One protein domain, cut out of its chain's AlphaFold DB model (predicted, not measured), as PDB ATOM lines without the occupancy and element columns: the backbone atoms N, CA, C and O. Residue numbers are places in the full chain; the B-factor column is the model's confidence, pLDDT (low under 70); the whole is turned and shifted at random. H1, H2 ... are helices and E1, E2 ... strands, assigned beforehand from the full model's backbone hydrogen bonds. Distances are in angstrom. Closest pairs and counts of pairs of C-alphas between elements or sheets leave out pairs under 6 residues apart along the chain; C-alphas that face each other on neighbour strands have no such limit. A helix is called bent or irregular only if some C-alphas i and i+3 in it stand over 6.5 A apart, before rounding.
ATOM      1  N   SER A  40     178.261 176.064 132.872       63.12
ATOM      2  CA  SER A  40     177.827 177.151 133.746       63.12
ATOM      3  C   SER A  40     179.074 177.798 134.346       63.12
ATOM      4  O   SER A  40     179.927 177.072 134.855       63.12
ATOM      5  N   ASP A  41     179.142 179.127 134.371       68.25
ATOM      6  CA  ASP A  41     180.259 179.869 134.984       68.25
ATOM      7  C   ASP A  41     180.310 179.735 136.520       68.25
ATOM      8  O   ASP A  41     181.206 180.259 137.181       68.25
ATOM      9  N   GLU A  42     179.338 179.041 137.112       77.44
ATOM     10  CA  GLU A  42     179.293 178.782 138.543       77.44
ATOM     11  C   GLU A  42     180.404 177.802 138.951       77.44
ATOM     12  O   GLU A  42     180.479 176.708 138.389       77.44
ATOM     13  N   PRO A  43     181.242 178.130 139.952       77.75
ATOM     14  CA  PRO A  43     182.346 177.266 140.380       77.75
ATOM     15  C   PRO A  43     181.887 175.988 141.099       77.75
ATOM     16  O   PRO A  43     182.645 175.025 141.193       77.75
ATOM     17  N   TRP A  44     180.645 175.954 141.591       77.44
ATOM     18  CA  TRP A  44     180.104 174.833 142.357       77.44
ATOM     19  C   TRP A  44     178.721 174.440 141.850       77.44
ATOM     20  O   TRP A  44     177.852 175.294 141.691       77.44
ATOM     21  N   LYS A  45     178.492 173.135 141.682       77.56
ATOM     22  CA  LYS A  45     177.195 172.553 141.320       77.56
ATOM     23  C   LYS A  45     176.685 171.661 142.440       77.56
ATOM     24  O   LYS A  45     177.441 170.898 143.041       77.56
ATOM     25  N   ARG A  46     175.379 171.729 142.704       78.62
ATOM     26  CA  ARG A  46     174.704 170.782 143.599       78.62
ATOM     27  C   ARG A  46     174.362 169.503 142.845       78.62
ATOM     28  O   ARG A  46     173.717 169.561 141.800       78.62
ATOM     29  N   ALA A  47     174.782 168.355 143.374       74.69
ATOM     30  CA  ALA A  47     174.413 167.063 142.805       74.69
ATOM     31  C   ALA A  47     172.939 166.748 143.093       74.69
ATOM     32  O   ALA A  47     172.473 166.914 144.219       74.69
ATOM     33  N   ALA A  48     172.220 166.240 142.090       73.69
ATOM     34  CA  ALA A  48     170.812 165.868 142.234       73.69
ATOM     35  C   ALA A  48     170.586 164.660 143.168       73.69
ATOM     36  O   ALA A  48     169.472 164.484 143.648       73.69
ATOM     37  N   SER A  49     171.615 163.839 143.423       76.25
ATOM     38  CA  SER A  49     171.528 162.666 144.305       76.25
ATOM     39  C   SER A  49     171.465 163.049 145.783       76.25
ATOM     40  O   SER A  49     170.532 162.663 146.478       76.25
ATOM     41  N   ASP A  50     172.438 163.841 146.242       79.94
ATOM     42  CA  ASP A  50     172.708 164.036 147.675       79.94
ATOM     43  C   ASP A  50     172.655 165.511 148.101       79.94
ATOM     44  O   ASP A  50     172.937 165.846 149.248       79.94
ATOM     45  N   ASN A  51     172.334 166.419 147.170       80.00
ATOM     46  CA  ASN A  51     172.293 167.873 147.369       80.00
ATOM     47  C   ASN A  51     173.621 168.498 147.862       80.00
ATOM     48  O   ASN A  51     173.662 169.665 148.255       80.00
ATOM     49  N   ALA A  52     174.714 167.732 147.824       83.62
ATOM     50  CA  ALA A  52     176.057 168.175 148.172       83.62
ATOM     51  C   ALA A  52     176.666 169.044 147.059       83.62
ATOM     52  O   ALA A  52     176.353 168.881 145.875       83.62
ATOM     53  N   LEU A  53     177.536 169.975 147.455       82.12
ATOM     54  CA  LEU A  53     178.269 170.865 146.553       82.12
ATOM     55  C   LEU A  53     179.529 170.164 146.041       82.12
ATOM     56  O   LEU A  53     180.384 169.774 146.835       82.12
ATOM     57  N   TYR A  54     179.657 170.059 144.723       80.25
ATOM     58  CA  TYR A  54     180.863 169.578 144.055       80.25
ATOM     59  C   TYR A  54     181.420 170.662 143.125       80.25
ATOM     60  O   TYR A  54     180.645 171.482 142.621       80.25
ATOM     61  N   PRO A  55     182.742 170.675 142.879       80.06
ATOM     62  CA  PRO A  55     183.344 171.555 141.883       80.06
ATOM     63  C   PRO A  55     182.711 171.316 140.510       80.06
ATOM     64  O   PRO A  55     182.455 170.167 140.132       80.06
ATOM     65  N   SER A  56     182.443 172.380 139.758       72.19
ATOM     66  CA  SER A  56     181.795 172.273 138.446       72.19
ATOM     67  C   SER A  56     182.579 171.420 137.454       72.19
ATOM     68  O   SER A  56     181.949 170.743 136.636       72.19
ATOM     69  N   GLU A  57     183.910 171.375 137.578       70.06
ATOM     70  CA  GLU A  57     184.796 170.559 136.741       70.06
ATOM     71  C   GLU A  57     184.506 169.059 136.884       70.06
ATOM     72  O   GLU A  57     184.679 168.300 135.933       70.06
ATOM     73  N   ALA A  58     184.001 168.619 138.043       64.94
ATOM     74  CA  ALA A  58     183.654 167.218 138.281       64.94
ATOM     75  C   ALA A  58     182.500 166.729 137.384       64.94
ATOM     76  O   ALA A  58     182.359 165.527 137.160       64.94
ATOM     77  N   PHE A  59     181.687 167.648 136.851       65.81
ATOM     78  CA  PHE A  59     180.572 167.342 135.953       65.81
ATOM     79  C   PHE A  59     180.895 167.596 134.474       65.81
ATOM     80  O   PHE A  59     180.058 167.318 133.614       65.81
ATOM     81  N   GLU A  60     182.086 168.104 134.149       66.56
ATOM     82  CA  GLU A  60     182.516 168.383 132.774       66.56
ATOM     83  C   GLU A  60     183.099 167.132 132.103       66.56
ATOM     84  O   GLU A  60     184.229 167.110 131.617       66.56
ATOM     85  N   LEU A  61     182.315 166.054 132.063       67.88
ATOM     86  CA  LEU A  61     182.660 164.897 131.244       67.88
ATOM     87  C   LEU A  61     182.391 165.241 129.777       67.88
ATOM     88  O   LEU A  61     181.249 165.487 129.381       67.88
ATOM     89  N   ALA A  62     183.453 165.258 128.971       68.44
ATOM     90  CA  ALA A  62     183.318 165.422 127.533       68.44
ATOM     91  C   ALA A  62     182.470 164.269 126.961       68.44
ATOM     92  O   ALA A  62     182.681 163.112 127.338       68.44
ATOM     93  N   PRO A  63     181.507 164.561 126.071       75.25
ATOM     94  CA  PRO A  63     180.724 163.516 125.432       75.25
ATOM     95  C   PRO A  63     181.614 162.607 124.575       75.25
ATOM     96  O   PRO A  63     182.646 163.039 124.060       75.25
ATOM     97  N   ASP A  64     181.188 161.356 124.391       83.25
ATOM     98  CA  ASP A  64     181.838 160.440 123.454       83.25
ATOM     99  C   ASP A  64     181.519 160.877 122.017       83.25
ATOM    100  O   ASP A  64     180.354 160.872 121.595       83.25
ATOM    101  N   VAL A  65     182.553 161.303 121.292       85.94
ATOM    102  CA  VAL A  65     182.461 161.824 119.925       85.94
ATOM    103  C   VAL A  65     183.118 160.835 118.979       85.94
ATOM    104  O   VAL A  65     184.309 160.542 119.087       85.94
ATOM    105  N   LEU A  66     182.342 160.354 118.014       88.62
ATOM    106  CA  LEU A  66     182.818 159.463 116.969       88.62
ATOM    107  C   LEU A  66     182.973 160.210 115.641       88.62
ATOM    108  O   LEU A  66     182.024 160.811 115.138       88.62
ATOM    109  N   PHE A  67     184.153 160.073 115.042       88.75
ATOM    110  CA  PHE A  67     184.455 160.509 113.682       88.75
ATOM    111  C   PHE A  67     184.489 159.280 112.755       88.75
ATOM    112  O   PHE A  67     185.392 158.450 112.895       88.75
ATOM    113  N   PRO A  68     183.484 159.079 111.881       90.69
ATOM    114  CA  PRO A  68     183.499 158.002 110.893       90.69
ATOM    115  C   PRO A  68     184.526 158.283 109.788       90.69
ATOM    116  O   PRO A  68     184.949 159.416 109.605       90.69
ATOM    117  N   GLU A  69     184.888 157.277 108.992       89.94
ATOM    118  CA  GLU A  69     185.861 157.457 107.899       89.94
ATOM    119  C   GLU A  69     185.424 158.528 106.884       89.94
ATOM    120  O   GLU A  69     186.254 159.290 106.391       89.94
ATOM    121  N   ASP A  70     184.115 158.660 106.654       87.75
ATOM    122  CA  ASP A  70     183.543 159.688 105.782       87.75
ATOM    123  C   ASP A  70     183.833 161.115 106.260       87.75
ATOM    124  O   ASP A  70     183.918 162.028 105.434       87.75
ATOM    125  N   SER A  71     184.032 161.332 107.569       87.88
ATOM    126  CA  SER A  71     184.375 162.662 108.079       87.88
ATOM    127  C   SER A  71     185.725 163.122 107.548       87.88
ATOM    128  O   SER A  71     185.907 164.310 107.319       87.88
ATOM    129  N   GLN A  72     186.649 162.199 107.264       87.81
ATOM    130  CA  GLN A  72     187.969 162.525 106.721       87.81
ATOM    131  C   GLN A  72     187.908 163.084 105.289       87.81
ATOM    132  O   GLN A  72     188.829 163.784 104.869       87.81
ATOM    133  N   ASN A  73     186.821 162.809 104.562       89.94
ATOM    134  CA  ASN A  73     186.575 163.302 103.204       89.94
ATOM    135  C   ASN A  73     185.721 164.585 103.176       89.94
ATOM    136  O   ASN A  73     185.391 165.088 102.102       89.94
ATOM    137  N   ALA A  74     185.351 165.110 104.344       91.44
ATOM    138  CA  ALA A  74     184.451 166.243 104.517       91.44
ATOM    139  C   ALA A  74     185.012 167.255 105.531       91.44
ATOM    140  O   ALA A  74     185.963 166.981 106.262       91.44
ATOM    141  N   LEU A  75     184.417 168.448 105.587       92.25
ATOM    142  CA  LEU A  75     184.789 169.485 106.556       92.25
ATOM    143  C   LEU A  75     183.710 169.602 107.633       92.25
ATOM    144  O   LEU A  75     182.696 170.268 107.421       92.25
ATOM    145  N   TRP A  76     183.905 168.955 108.786       91.06
ATOM    146  CA  TRP A  76     182.911 168.986 109.870       91.06
ATOM    147  C   TRP A  76     183.174 170.105 110.885       91.06
ATOM    148  O   TRP A  76     182.343 170.356 111.755       91.06
ATOM    149  N   GLY A  77     184.302 170.816 110.777       87.00
ATOM    150  CA  GLY A  77     184.623 171.931 111.677       87.00
ATOM    151  C   GLY A  77     184.827 171.477 113.122       87.00
ATOM    152  O   GLY A  77     184.576 172.253 114.050       87.00
ATOM    153  N   GLY A  78     185.242 170.211 113.269       85.62
ATOM    154  CA  GLY A  78     185.450 169.476 114.509       85.62
ATOM    155  C   GLY A  78     184.169 168.941 115.167       85.62
ATOM    156  O   GLY A  78     184.244 168.298 116.217       85.62
ATOM    157  N   GLU A  79     182.990 169.171 114.585       86.88
ATOM    158  CA  GLU A  79     181.807 168.411 114.993       86.88
ATOM    159  C   GLU A  79     182.025 166.935 114.698       86.88
ATOM    160  O   GLU A  79     182.618 166.596 113.684       86.88
ATOM    161  N   GLY A  80     181.509 166.058 115.549       88.75
ATOM    162  CA  GLY A  80     181.452 164.625 115.296       88.75
ATOM    163  C   GLY A  80     180.120 164.049 115.749       88.75
ATOM    164  O   GLY A  80     179.237 164.760 116.234       88.75
ATOM    165  N   ILE A  81     179.956 162.740 115.589       91.00
ATOM    166  CA  ILE A  81     178.739 162.057 116.015       91.00
ATOM    167  C   ILE A  81     178.803 161.873 117.528       91.00
ATOM    168  O   ILE A  81     179.557 161.040 118.031       91.00
ATOM    169  N   VAL A  82     177.986 162.631 118.251       90.44
ATOM    170  CA  VAL A  82     177.882 162.537 119.707       90.44
ATOM    171  C   VAL A  82     177.003 161.352 120.076       90.44
ATOM    172  O   VAL A  82     175.864 161.236 119.610       90.44
ATOM    173  N   ARG A  83     177.517 160.473 120.937       89.75
ATOM    174  CA  ARG A  83     176.782 159.330 121.484       89.75
ATOM    175  C   ARG A  83     176.358 159.616 122.914       89.75
ATOM    176  O   ARG A  83     177.149 160.050 123.745       89.75
ATOM    177  N   GLY A  84     175.100 159.331 123.219       89.44
ATOM    178  CA  GLY A  84     174.593 159.465 124.572       89.44
ATOM    179  C   GLY A  84     173.240 158.804 124.735       89.44
ATOM    180  O   GLY A  84     172.906 157.827 124.063       89.44
ATOM    181  N   PHE A  85     172.464 159.331 125.671       89.44
ATOM    182  CA  PHE A  85     171.180 158.763 126.034       89.44
ATOM    183  C   PHE A  85     170.144 159.863 126.192       89.44
ATOM    184  O   PHE A  85     170.460 160.963 126.639       89.44
ATOM    185  N   ILE A  86     168.907 159.533 125.849       90.62
ATOM    186  CA  ILE A  86     167.731 160.347 126.135       90.62
ATOM    187  C   ILE A  86     166.838 159.597 127.109       90.62
ATOM    188  O   ILE A  86     166.783 158.367 127.099       90.62
ATOM    189  N   GLU A  87     166.118 160.340 127.933       91.94
ATOM    190  CA  GLU A  87     165.102 159.784 128.815       91.94
ATOM    191  C   GLU A  87     163.715 160.037 128.220       91.94
ATOM    192  O   GLU A  87     163.368 161.166 127.856       91.94
ATOM    193  N   LEU A  88     162.911 158.981 128.079       90.50
ATOM    194  CA  LEU A  88     161.542 159.120 127.589       90.50
ATOM    195  C   LEU A  88     160.646 159.670 128.699       90.50
ATOM    196  O   LEU A  88     160.421 159.004 129.704       90.50
ATOM    197  N   LYS A  89     160.027 160.832 128.459       87.88
ATOM    198  CA  LYS A  89     159.156 161.528 129.429       87.88
ATOM    199  C   LYS A  89     158.013 160.684 130.011       87.88
ATOM    200  O   LYS A  89     157.508 161.017 131.070       87.88
ATOM    201  N   ARG A  90     157.545 159.651 129.298       88.12
ATOM    202  CA  ARG A  90     156.395 158.826 129.721       88.12
ATOM    203  C   ARG A  90     156.776 157.654 130.620       88.12
ATOM    204  O   ARG A  90     155.993 157.285 131.480       88.12
ATOM    205  N   THR A  91     157.928 157.039 130.375       87.81
ATOM    206  CA  THR A  91     158.326 155.777 131.017       87.81
ATOM    207  C   THR A  91     159.617 155.904 131.817       87.81
ATOM    208  O   THR A  91     160.067 154.913 132.385       87.81
ATOM    209  N   HIS A  92     160.246 157.087 131.818       86.69
ATOM    210  CA  HIS A  92     161.562 157.341 132.413       86.69
ATOM    211  C   HIS A  92     162.642 156.348 131.945       86.69
ATOM    212  O   HIS A  92     163.648 156.102 132.604       86.69
ATOM    213  N   THR A  93     162.433 155.739 130.774       90.94
ATOM    214  CA  THR A  93     163.355 154.754 130.216       90.94
ATOM    215  C   THR A  93     164.491 155.473 129.508       90.94
ATOM    216  O   THR A  93     164.259 156.363 128.685       90.94
ATOM    217  N   ARG A  94     165.723 155.060 129.808       91.75
ATOM    218  CA  ARG A  94     166.937 155.579 129.181       91.75
ATOM    219  C   ARG A  94     167.180 154.860 127.852       91.75
ATOM    220  O   ARG A  94     167.511 153.679 127.836       91.75
ATOM    221  N   CYS A  95     167.040 155.576 126.743       92.56
ATOM    222  CA  CYS A  95     167.258 155.050 125.397       92.56
ATOM    223  C   CYS A  95     168.530 155.645 124.777       92.56
ATOM    224  O   CYS A  95     168.769 156.847 124.919       92.56
ATOM    225  N   PRO A  96     169.352 154.842 124.079       93.12
ATOM    226  CA  PRO A  96     170.527 155.353 123.384       93.12
ATOM    227  C   PRO A  96     170.108 156.279 122.236       93.12
ATOM    228  O   PRO A  96     169.168 155.989 121.494       93.12
ATOM    229  N   LYS A  97     170.816 157.400 122.080       92.50
ATOM    230  CA  LYS A  97     170.605 158.366 120.998       92.50
ATOM    231  C   LYS A  97     171.947 158.868 120.488       92.50
ATOM    232  O   LYS A  97     172.879 159.095 121.257       92.50
ATOM    233  N   THR A  98     172.016 159.049 119.179       92.62
ATOM    234  CA  THR A  98     173.146 159.674 118.501       92.62
ATOM    235  C   THR A  98     172.707 160.986 117.870       92.62
ATOM    236  O   THR A  98     171.611 161.071 117.304       92.62
ATOM    237  N   TRP A  99     173.571 161.992 117.955       91.44
ATOM    238  CA  TRP A  99     173.399 163.292 117.313       91.44
ATOM    239  C   TRP A  99     174.537 163.486 116.318       91.44
ATOM    240  O   TRP A  99     175.702 163.413 116.698       91.44
ATOM    241  N   GLY A 100     174.195 163.663 115.043       91.06
ATOM    242  CA  GLY A 100     175.157 163.926 113.974       91.06
ATOM    243  C   GLY A 100     175.109 165.387 113.519       91.06
ATOM    244  O   GLY A 100     174.106 166.060 113.776       91.06
ATOM    245  N   PRO A 101     176.166 165.868 112.848       92.06
ATOM    246  CA  PRO A 101     176.198 167.210 112.272       92.06
ATOM    247  C   PRO A 101     175.216 167.358 111.097       92.06
ATOM    248  O   PRO A 101     174.905 166.386 110.405       92.06
ATOM    249  N   ASP A 102     174.754 168.588 110.849       93.44
ATOM    250  CA  ASP A 102     173.999 168.938 109.633       93.44
ATOM    251  C   ASP A 102     174.986 169.186 108.486       93.44
ATOM    252  O   ASP A 102     175.692 170.198 108.475       93.44
ATOM    253  N   LEU A 103     175.067 168.230 107.557       94.38
ATOM    254  CA  LEU A 103     176.030 168.204 106.459       94.38
ATOM    255  C   LEU A 103     175.378 168.655 105.151       94.38
ATOM    256  O   LEU A 103     174.323 168.157 104.762       94.38
ATOM    257  N   ARG A 104     176.040 169.568 104.437       94.69
ATOM    258  CA  ARG A 104     175.562 170.152 103.179       94.69
ATOM    259  C   ARG A 104     176.656 170.150 102.128       94.69
ATOM    260  O   ARG A 104     177.824 170.375 102.427       94.69
ATOM    261  N   GLN A 105     176.272 169.930 100.880       96.25
ATOM    262  CA  GLN A 105     177.184 170.050  99.752       96.25
ATOM    263  C   GLN A 105     177.263 171.519  99.327       96.25
ATOM    264  O   GLN A 105     176.249 172.111  98.964       96.25
ATOM    265  N   HIS A 106     178.459 172.100  99.377       95.81
ATOM    266  CA  HIS A 106     178.704 173.486  98.990       95.81
ATOM    267  C   HIS A 106     179.804 173.586  97.937       95.81
ATOM    268  O   HIS A 106     180.731 172.775  97.886       95.81
ATOM    269  N   ILE A 107     179.672 174.600  97.084       96.75
ATOM    270  CA  ILE A 107     180.638 174.937  96.045       96.75
ATOM    271  C   ILE A 107     181.539 176.042  96.598       96.75
ATOM    272  O   ILE A 107     181.046 177.092  97.003       96.75
ATOM    273  N   PHE A 108     182.847 175.809  96.594       96.62
ATOM    274  CA  PHE A 108     183.856 176.776  97.013       96.62
ATOM    275  C   PHE A 108     184.792 177.092  95.862       96.62
ATOM    276  O   PHE A 108     185.119 176.217  95.061       96.62
ATOM    277  N   TYR A 109     185.263 178.330  95.826       97.06
ATOM    278  CA  TYR A 109     186.391 178.730  95.006       97.06
ATOM    279  C   TYR A 109     187.605 178.931  95.912       97.06
ATOM    280  O   TYR A 109     187.493 179.583  96.950       97.06
ATOM    281  N   SER A 110     188.733 178.325  95.546       96.88
ATOM    282  CA  SER A 110     190.026 178.556  96.195       96.88
ATOM    283  C   SER A 110     190.847 179.483  95.311       96.88
ATOM    284  O   SER A 110     191.070 179.168  94.142       96.88
ATOM    285  N   GLU A 111     191.290 180.602  95.876       96.25
ATOM    286  CA  GLU A 111     192.148 181.591  95.221       96.25
ATOM    287  C   GLU A 111     193.571 181.044  95.068       96.25
ATOM    288  O   GLU A 111     194.212 181.253  94.042       96.25
ATOM    289  N   ILE A 112     194.055 180.283  96.058       96.81
ATOM    290  CA  ILE A 112     195.399 179.686  96.027       96.81
ATOM    291  C   ILE A 112     195.500 178.583  94.966       96.81
ATOM    292  O   ILE A 112     196.531 178.446  94.308       96.81
ATOM    293  N   LEU A 113     194.454 177.764  94.824       96.38
ATOM    294  CA  LEU A 113     194.423 176.662  93.856       96.38
ATOM    295  C   LEU A 113     193.809 177.056  92.506       96.38
ATOM    296  O   LEU A 113     193.807 176.222  91.601       96.38
ATOM    297  N   ASP A 114     193.257 178.268  92.402       97.25
ATOM    298  CA  ASP A 114     192.533 178.807  91.245       97.25
ATOM    299  C   ASP A 114     191.519 177.818  90.644       97.25
ATOM    300  O   ASP A 114     191.535 177.473  89.460       97.25
ATOM    301  N   ARG A 115     190.643 177.262  91.493       97.56
ATOM    302  CA  ARG A 115     189.637 176.288  91.044       97.56
ATOM    303  C   ARG A 115     188.391 176.246  91.909       97.56
ATOM    304  O   ARG A 115     188.426 176.462  93.120       97.56
ATOM    305  N   TRP A 116     187.299 175.835  91.270       97.50
ATOM    306  CA  TRP A 116     186.061 175.462  91.941       97.50
ATOM    307  C   TRP A 116     186.138 174.027  92.472       97.50
ATOM    308  O   TRP A 116     186.647 173.116  91.807       97.50
ATOM    309  N   MET A 117     185.630 173.824  93.681       95.75
ATOM    310  CA  MET A 117     185.581 172.541  94.374       95.75
ATOM    311  C   MET A 117     184.211 172.354  95.006       95.75
ATOM    312  O   MET A 117     183.609 173.304  95.500       95.75
ATOM    313  N   ILE A 118     183.734 171.114  95.015       96.56
ATOM    314  CA  ILE A 118     182.494 170.756  95.692       96.56
ATOM    315  C   ILE A 118     182.866 169.947  96.925       96.56
ATOM    316  O   ILE A 118     183.504 168.902  96.803       96.56
ATOM    317  N   ILE A 119     182.504 170.448  98.101       94.44
ATOM    318  CA  ILE A 119     182.907 169.874  99.385       94.44
ATOM    319  C   ILE A 119     181.659 169.680 100.240       94.44
ATOM    320  O   ILE A 119     180.756 170.520 100.253       94.44
ATOM    321  N   LEU A 120     181.605 168.557 100.951       95.62
ATOM    322  CA  LEU A 120     180.589 168.299 101.959       95.62
ATOM    323  C   LEU A 120     181.033 168.937 103.279       95.62
ATOM    324  O   LEU A 120     182.115 168.639 103.788       95.62
ATOM    325  N   VAL A 121     180.229 169.861 103.796       94.94
ATOM    326  CA  VAL A 121     180.601 170.762 104.891       94.94
ATOM    327  C   VAL A 121     179.481 170.827 105.927       94.94
ATOM    328  O   VAL A 121     178.304 170.844 105.567       94.94
ATOM    329  N   SER A 122     179.831 170.864 107.214       94.56
ATOM    330  CA  SER A 122     178.858 171.104 108.281       94.56
ATOM    331  C   SER A 122     178.443 172.575 108.359       94.56
ATOM    332  O   SER A 122     179.191 173.487 108.000       94.56
ATOM    333  N   VAL A 123     177.256 172.848 108.900       93.12
ATOM    334  CA  VAL A 123     176.799 174.235 109.114       93.12
ATOM    335  C   VAL A 123     177.749 175.026 110.024       93.12
ATOM    336  O   VAL A 123     177.924 176.233 109.847       93.12
ATOM    337  N   THR A 124     178.393 174.378 110.993       90.75
ATOM    338  CA  THR A 124     179.381 175.038 111.857       90.75
ATOM    339  C   THR A 124     180.681 175.346 111.130       90.75
ATOM    340  O   THR A 124     181.205 176.448 111.300       90.75
ATOM    341  N   ALA A 125     181.176 174.437 110.289       92.31
ATOM    342  CA  ALA A 125     182.338 174.685 109.447       92.31
ATOM    343  C   ALA A 125     182.079 175.844 108.475       92.31
ATOM    344  O   ALA A 125     182.928 176.723 108.356       92.31
ATOM    345  N   LEU A 126     180.885 175.929 107.871       94.31
ATOM    346  CA  LEU A 126     180.492 177.073 107.035       94.31
ATOM    347  C   LEU A 126     180.609 178.403 107.785       94.31
ATOM    348  O   LEU A 126     181.256 179.324 107.297       94.31
ATOM    349  N   LYS A 127     180.075 178.483 109.011       93.31
ATOM    350  CA  LYS A 127     180.208 179.687 109.852       93.31
ATOM    351  C   LYS A 127     181.668 180.024 110.153       93.31
ATOM    352  O   LYS A 127     182.041 181.191 110.174       93.31
ATOM    353  N   GLN A 128     182.507 179.020 110.410       92.25
ATOM    354  CA  GLN A 128     183.940 179.238 110.636       92.25
ATOM    355  C   GLN A 128     184.636 179.770 109.372       92.25
ATOM    356  O   GLN A 128     185.458 180.676 109.480       92.25
ATOM    357  N   ILE A 129     184.285 179.245 108.196       94.25
ATOM    358  CA  ILE A 129     184.806 179.698 106.899       94.25
ATOM    359  C   ILE A 129     184.397 181.151 106.628       94.25
ATOM    360  O   ILE A 129     185.240 181.961 106.242       94.25
ATOM    361  N   GLU A 130     183.134 181.501 106.878       94.38
ATOM    362  CA  GLU A 130     182.634 182.875 106.756       94.38
ATOM    363  C   GLU A 130     183.364 183.828 107.709       94.38
ATOM    364  O   GLU A 130     183.836 184.884 107.288       94.38
ATOM    365  N   ASN A 131     183.547 183.428 108.972       94.62
ATOM    366  CA  ASN A 131     184.274 184.226 109.961       94.62
ATOM    367  C   ASN A 131     185.736 184.474 109.558       94.62
ATOM    368  O   ASN A 131     186.277 185.543 109.839       94.62
ATOM    369  N   LEU A 132     186.367 183.504 108.891       94.38
ATOM    370  CA  LEU A 132     187.737 183.603 108.379       94.38
ATOM    371  C   LEU A 132     187.813 184.176 106.956       94.38
ATOM    372  O   LEU A 132     188.894 184.264 106.375       94.38
ATOM    373  N   LYS A 133     186.681 184.644 106.413       94.25
ATOM    374  CA  LYS A 133     186.577 185.336 105.122       94.25
ATOM    375  C   LYS A 133     187.081 184.518 103.931       94.25
ATOM    376  O   LYS A 133     187.618 185.088 102.988       94.25
ATOM    377  N   GLY A 134     186.933 183.197 103.962       93.25
ATOM    378  CA  GLY A 134     187.304 182.352 102.827       93.25
ATOM    379  C   GLY A 134     187.775 180.962 103.221       93.25
ATOM    380  O   GLY A 134     188.220 180.720 104.345       93.25
ATOM    381  N   ILE A 135     187.683 180.035 102.266       94.50
ATOM    382  CA  ILE A 135     188.086 178.642 102.478       94.50
ATOM    383  C   ILE A 135     189.603 178.501 102.638       94.50
ATOM    384  O   ILE A 135     190.062 177.718 103.466       94.50
ATOM    385  N   ASP A 136     190.380 179.293 101.902       95.25
ATOM    386  CA  ASP A 136     191.840 179.235 101.957       95.25
ATOM    387  C   ASP A 136     192.349 179.674 103.331       95.25
ATOM    388  O   ASP A 136     193.108 178.952 103.981       95.25
ATOM    389  N   ASN A 137     191.836 180.799 103.835       94.38
ATOM    390  CA  ASN A 137     192.127 181.274 105.187       94.38
ATOM    391  C   ASN A 137     191.706 180.245 106.238       94.38
ATOM    392  O   ASN A 137     192.465 179.955 107.162       94.38
ATOM    393  N   TYR A 138     190.525 179.643 106.067       93.62
ATOM    394  CA  TYR A 138     190.048 178.596 106.960       93.62
ATOM    395  C   TYR A 138     191.017 177.414 107.047       93.62
ATOM    396  O   TYR A 138     191.340 176.985 108.153       93.62
ATOM    397  N   ILE A 139     191.508 176.910 105.916       92.50
ATOM    398  CA  ILE A 139     192.430 175.765 105.875       92.50
ATOM    399  C   ILE A 139     193.800 176.127 106.464       92.50
ATOM    400  O   ILE A 139     194.410 175.304 107.149       92.50
ATOM    401  N   LEU A 140     194.294 177.340 106.210       92.19
ATOM    402  CA  LEU A 140     195.613 177.777 106.675       92.19
ATOM    403  C   LEU A 140     195.645 178.085 108.178       92.19
ATOM    404  O   LEU A 140     196.639 177.788 108.845       92.19
ATOM    405  N   GLU A 141     194.577 178.671 108.717       88.56
ATOM    406  CA  GLU A 141     194.500 179.074 110.123       88.56
ATOM    407  C   GLU A 141     194.004 177.946 111.037       88.56
ATOM    408  O   GLU A 141     194.428 177.826 112.195       88.56
ATOM    409  N   SER A 142     193.121 177.080 110.529       83.31
ATOM    410  CA  SER A 142     192.582 175.980 111.323       83.31
ATOM    411  C   SER A 142     193.674 174.981 111.691       83.31
ATOM    412  O   SER A 142     194.368 174.402 110.857       83.31
ATOM    413  N   ARG A 143     193.811 174.718 112.994       75.19
ATOM    414  CA  ARG A 143     194.629 173.596 113.465       75.19
ATOM    415  C   ARG A 143     193.973 172.287 113.037       75.19
ATOM    416  O   ARG A 143     192.755 172.182 113.078       75.19
ATOM    417  N   LEU A 144     194.791 171.268 112.755       67.62
ATOM    418  CA  LEU A 144     194.329 169.930 112.346       67.62
ATOM    419  C   LEU A 144     193.189 169.397 113.226       67.62
ATOM    420  O   LEU A 144     192.172 168.977 112.702       67.62
ATOM    421  N   GLN A 145     193.324 169.524 114.549       64.00
ATOM    422  CA  GLN A 145     192.333 169.041 115.519       64.00
ATOM    423  C   GLN A 145     190.966 169.737 115.395       64.00
ATOM    424  O   GLN A 145     189.960 169.194 115.823       64.00
ATOM    425  N   LYS A 146     190.922 170.966 114.867       66.75
ATOM    426  CA  LYS A 146     189.686 171.744 114.701       66.75
ATOM    427  C   LYS A 146     188.961 171.402 113.395       66.75
ATOM    428  O   LYS A 146     187.820 171.807 113.229       66.75
ATOM    429  N   MET A 147     189.615 170.699 112.470       64.25
ATOM    430  CA  MET A 147     188.990 170.293 111.213       64.25
ATOM    431  C   MET A 147     188.218 168.987 111.395       64.25
ATOM    432  O   MET A 147     187.048 168.981 111.026       64.25
TER     433      MET A 147
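This is residues 40 to 147 of the 148 residues of the protein "39S ribosomal protein L28, mitochondrial" of Schistocephalus solidus (UniProt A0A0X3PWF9). Three separate antiparallel strand hairpins are strung along an elongated, open model, with few contacts between its parts. The small hairpin E1-E2, with short H1 after it, lies near one end of the long axis; the longer hairpin E4-E5 has E3 along E4; the bent hairpin E6-E7 lies at the other end with H3 and H4 beside it. The 108 printed residues have seven named strands and five named helices, in the order E1 E2 H1 E3 H2 E4 E5 E6 E7 H3 H4 H5, and the class is mixed, helices and strands. The largest sheet has the order E3 E4 E5, antiparallel. The whole is only just loose, close to extended, with a radius of gyration of the C-alphas of 19.2 A and spans of 62 by 33 by 20 A.

E1, residues 44 to 46, and E2, residues 53 to 55, form an antiparallel hairpin, with N 45 and O 54 2.9 A apart. H1, residues 56 to 59, comes closest to E1 at the C-alphas of Trp 44 and Ser 56, 5.0 A. E3, residues 64 to 66, is apart from E1 and E2. H2, residues 69 to 73, is not on the sheet of E3, E4, residues 81 to 87, and E5, residues 94 to 99. E3 and E4 are antiparallel, with N 66 and O 81 2.9 A apart. E4 and E5 form a hairpin, with N 84 and O 97 3.0 A apart. E6, residues 103 to 110, bends by 54 degrees at residue 107; E7, residues 115 to 122, bends by 51 degrees at residue 118. They form a hairpin, with N 106 and O 119 2.9 A apart. H3, residues 123 to 131, and H4, residues 135 to 141, touch only at the corner, about perpendicular at 80 degrees; their closest C-alphas, of Ile 129 and Tyr 138, are 5.4 A apart. The closest C-alphas of E6 and H4 are those of Ser 110 and Asp 136, 6.1 A. H5, residues 144 to 147, is only just apart from H4, at 8.4 A. In H3 and H4 each O i to N i+4 pair is within hydrogen-bond range; H2 has 0 of 1, but 2 of 2 O i to N i+3 pairs, and H1 and H5 are too short for an i+4 pair.

E1 begins at C-alpha 44 (180.104, 174.833, 142.357). E4 measures 18.8 A and E5 15.6 A. E6 measures 20.2 A and E7 21.0 A, ending at C-alpha 122 (178.858, 171.104, 108.281). H3 measures 12.5 A and H4 10.0 A. H5 ends at C-alpha 147 (188.990, 170.293, 111.213).

The two C-alphas farthest apart, of Asp 50 and Asp 114, are 61.6 A apart. The printed part has no cut and no long link. Mean pLDDT of the printed part is 87.0; residues 40 to 41, 58 to 62 and 144 to 147 are under 70.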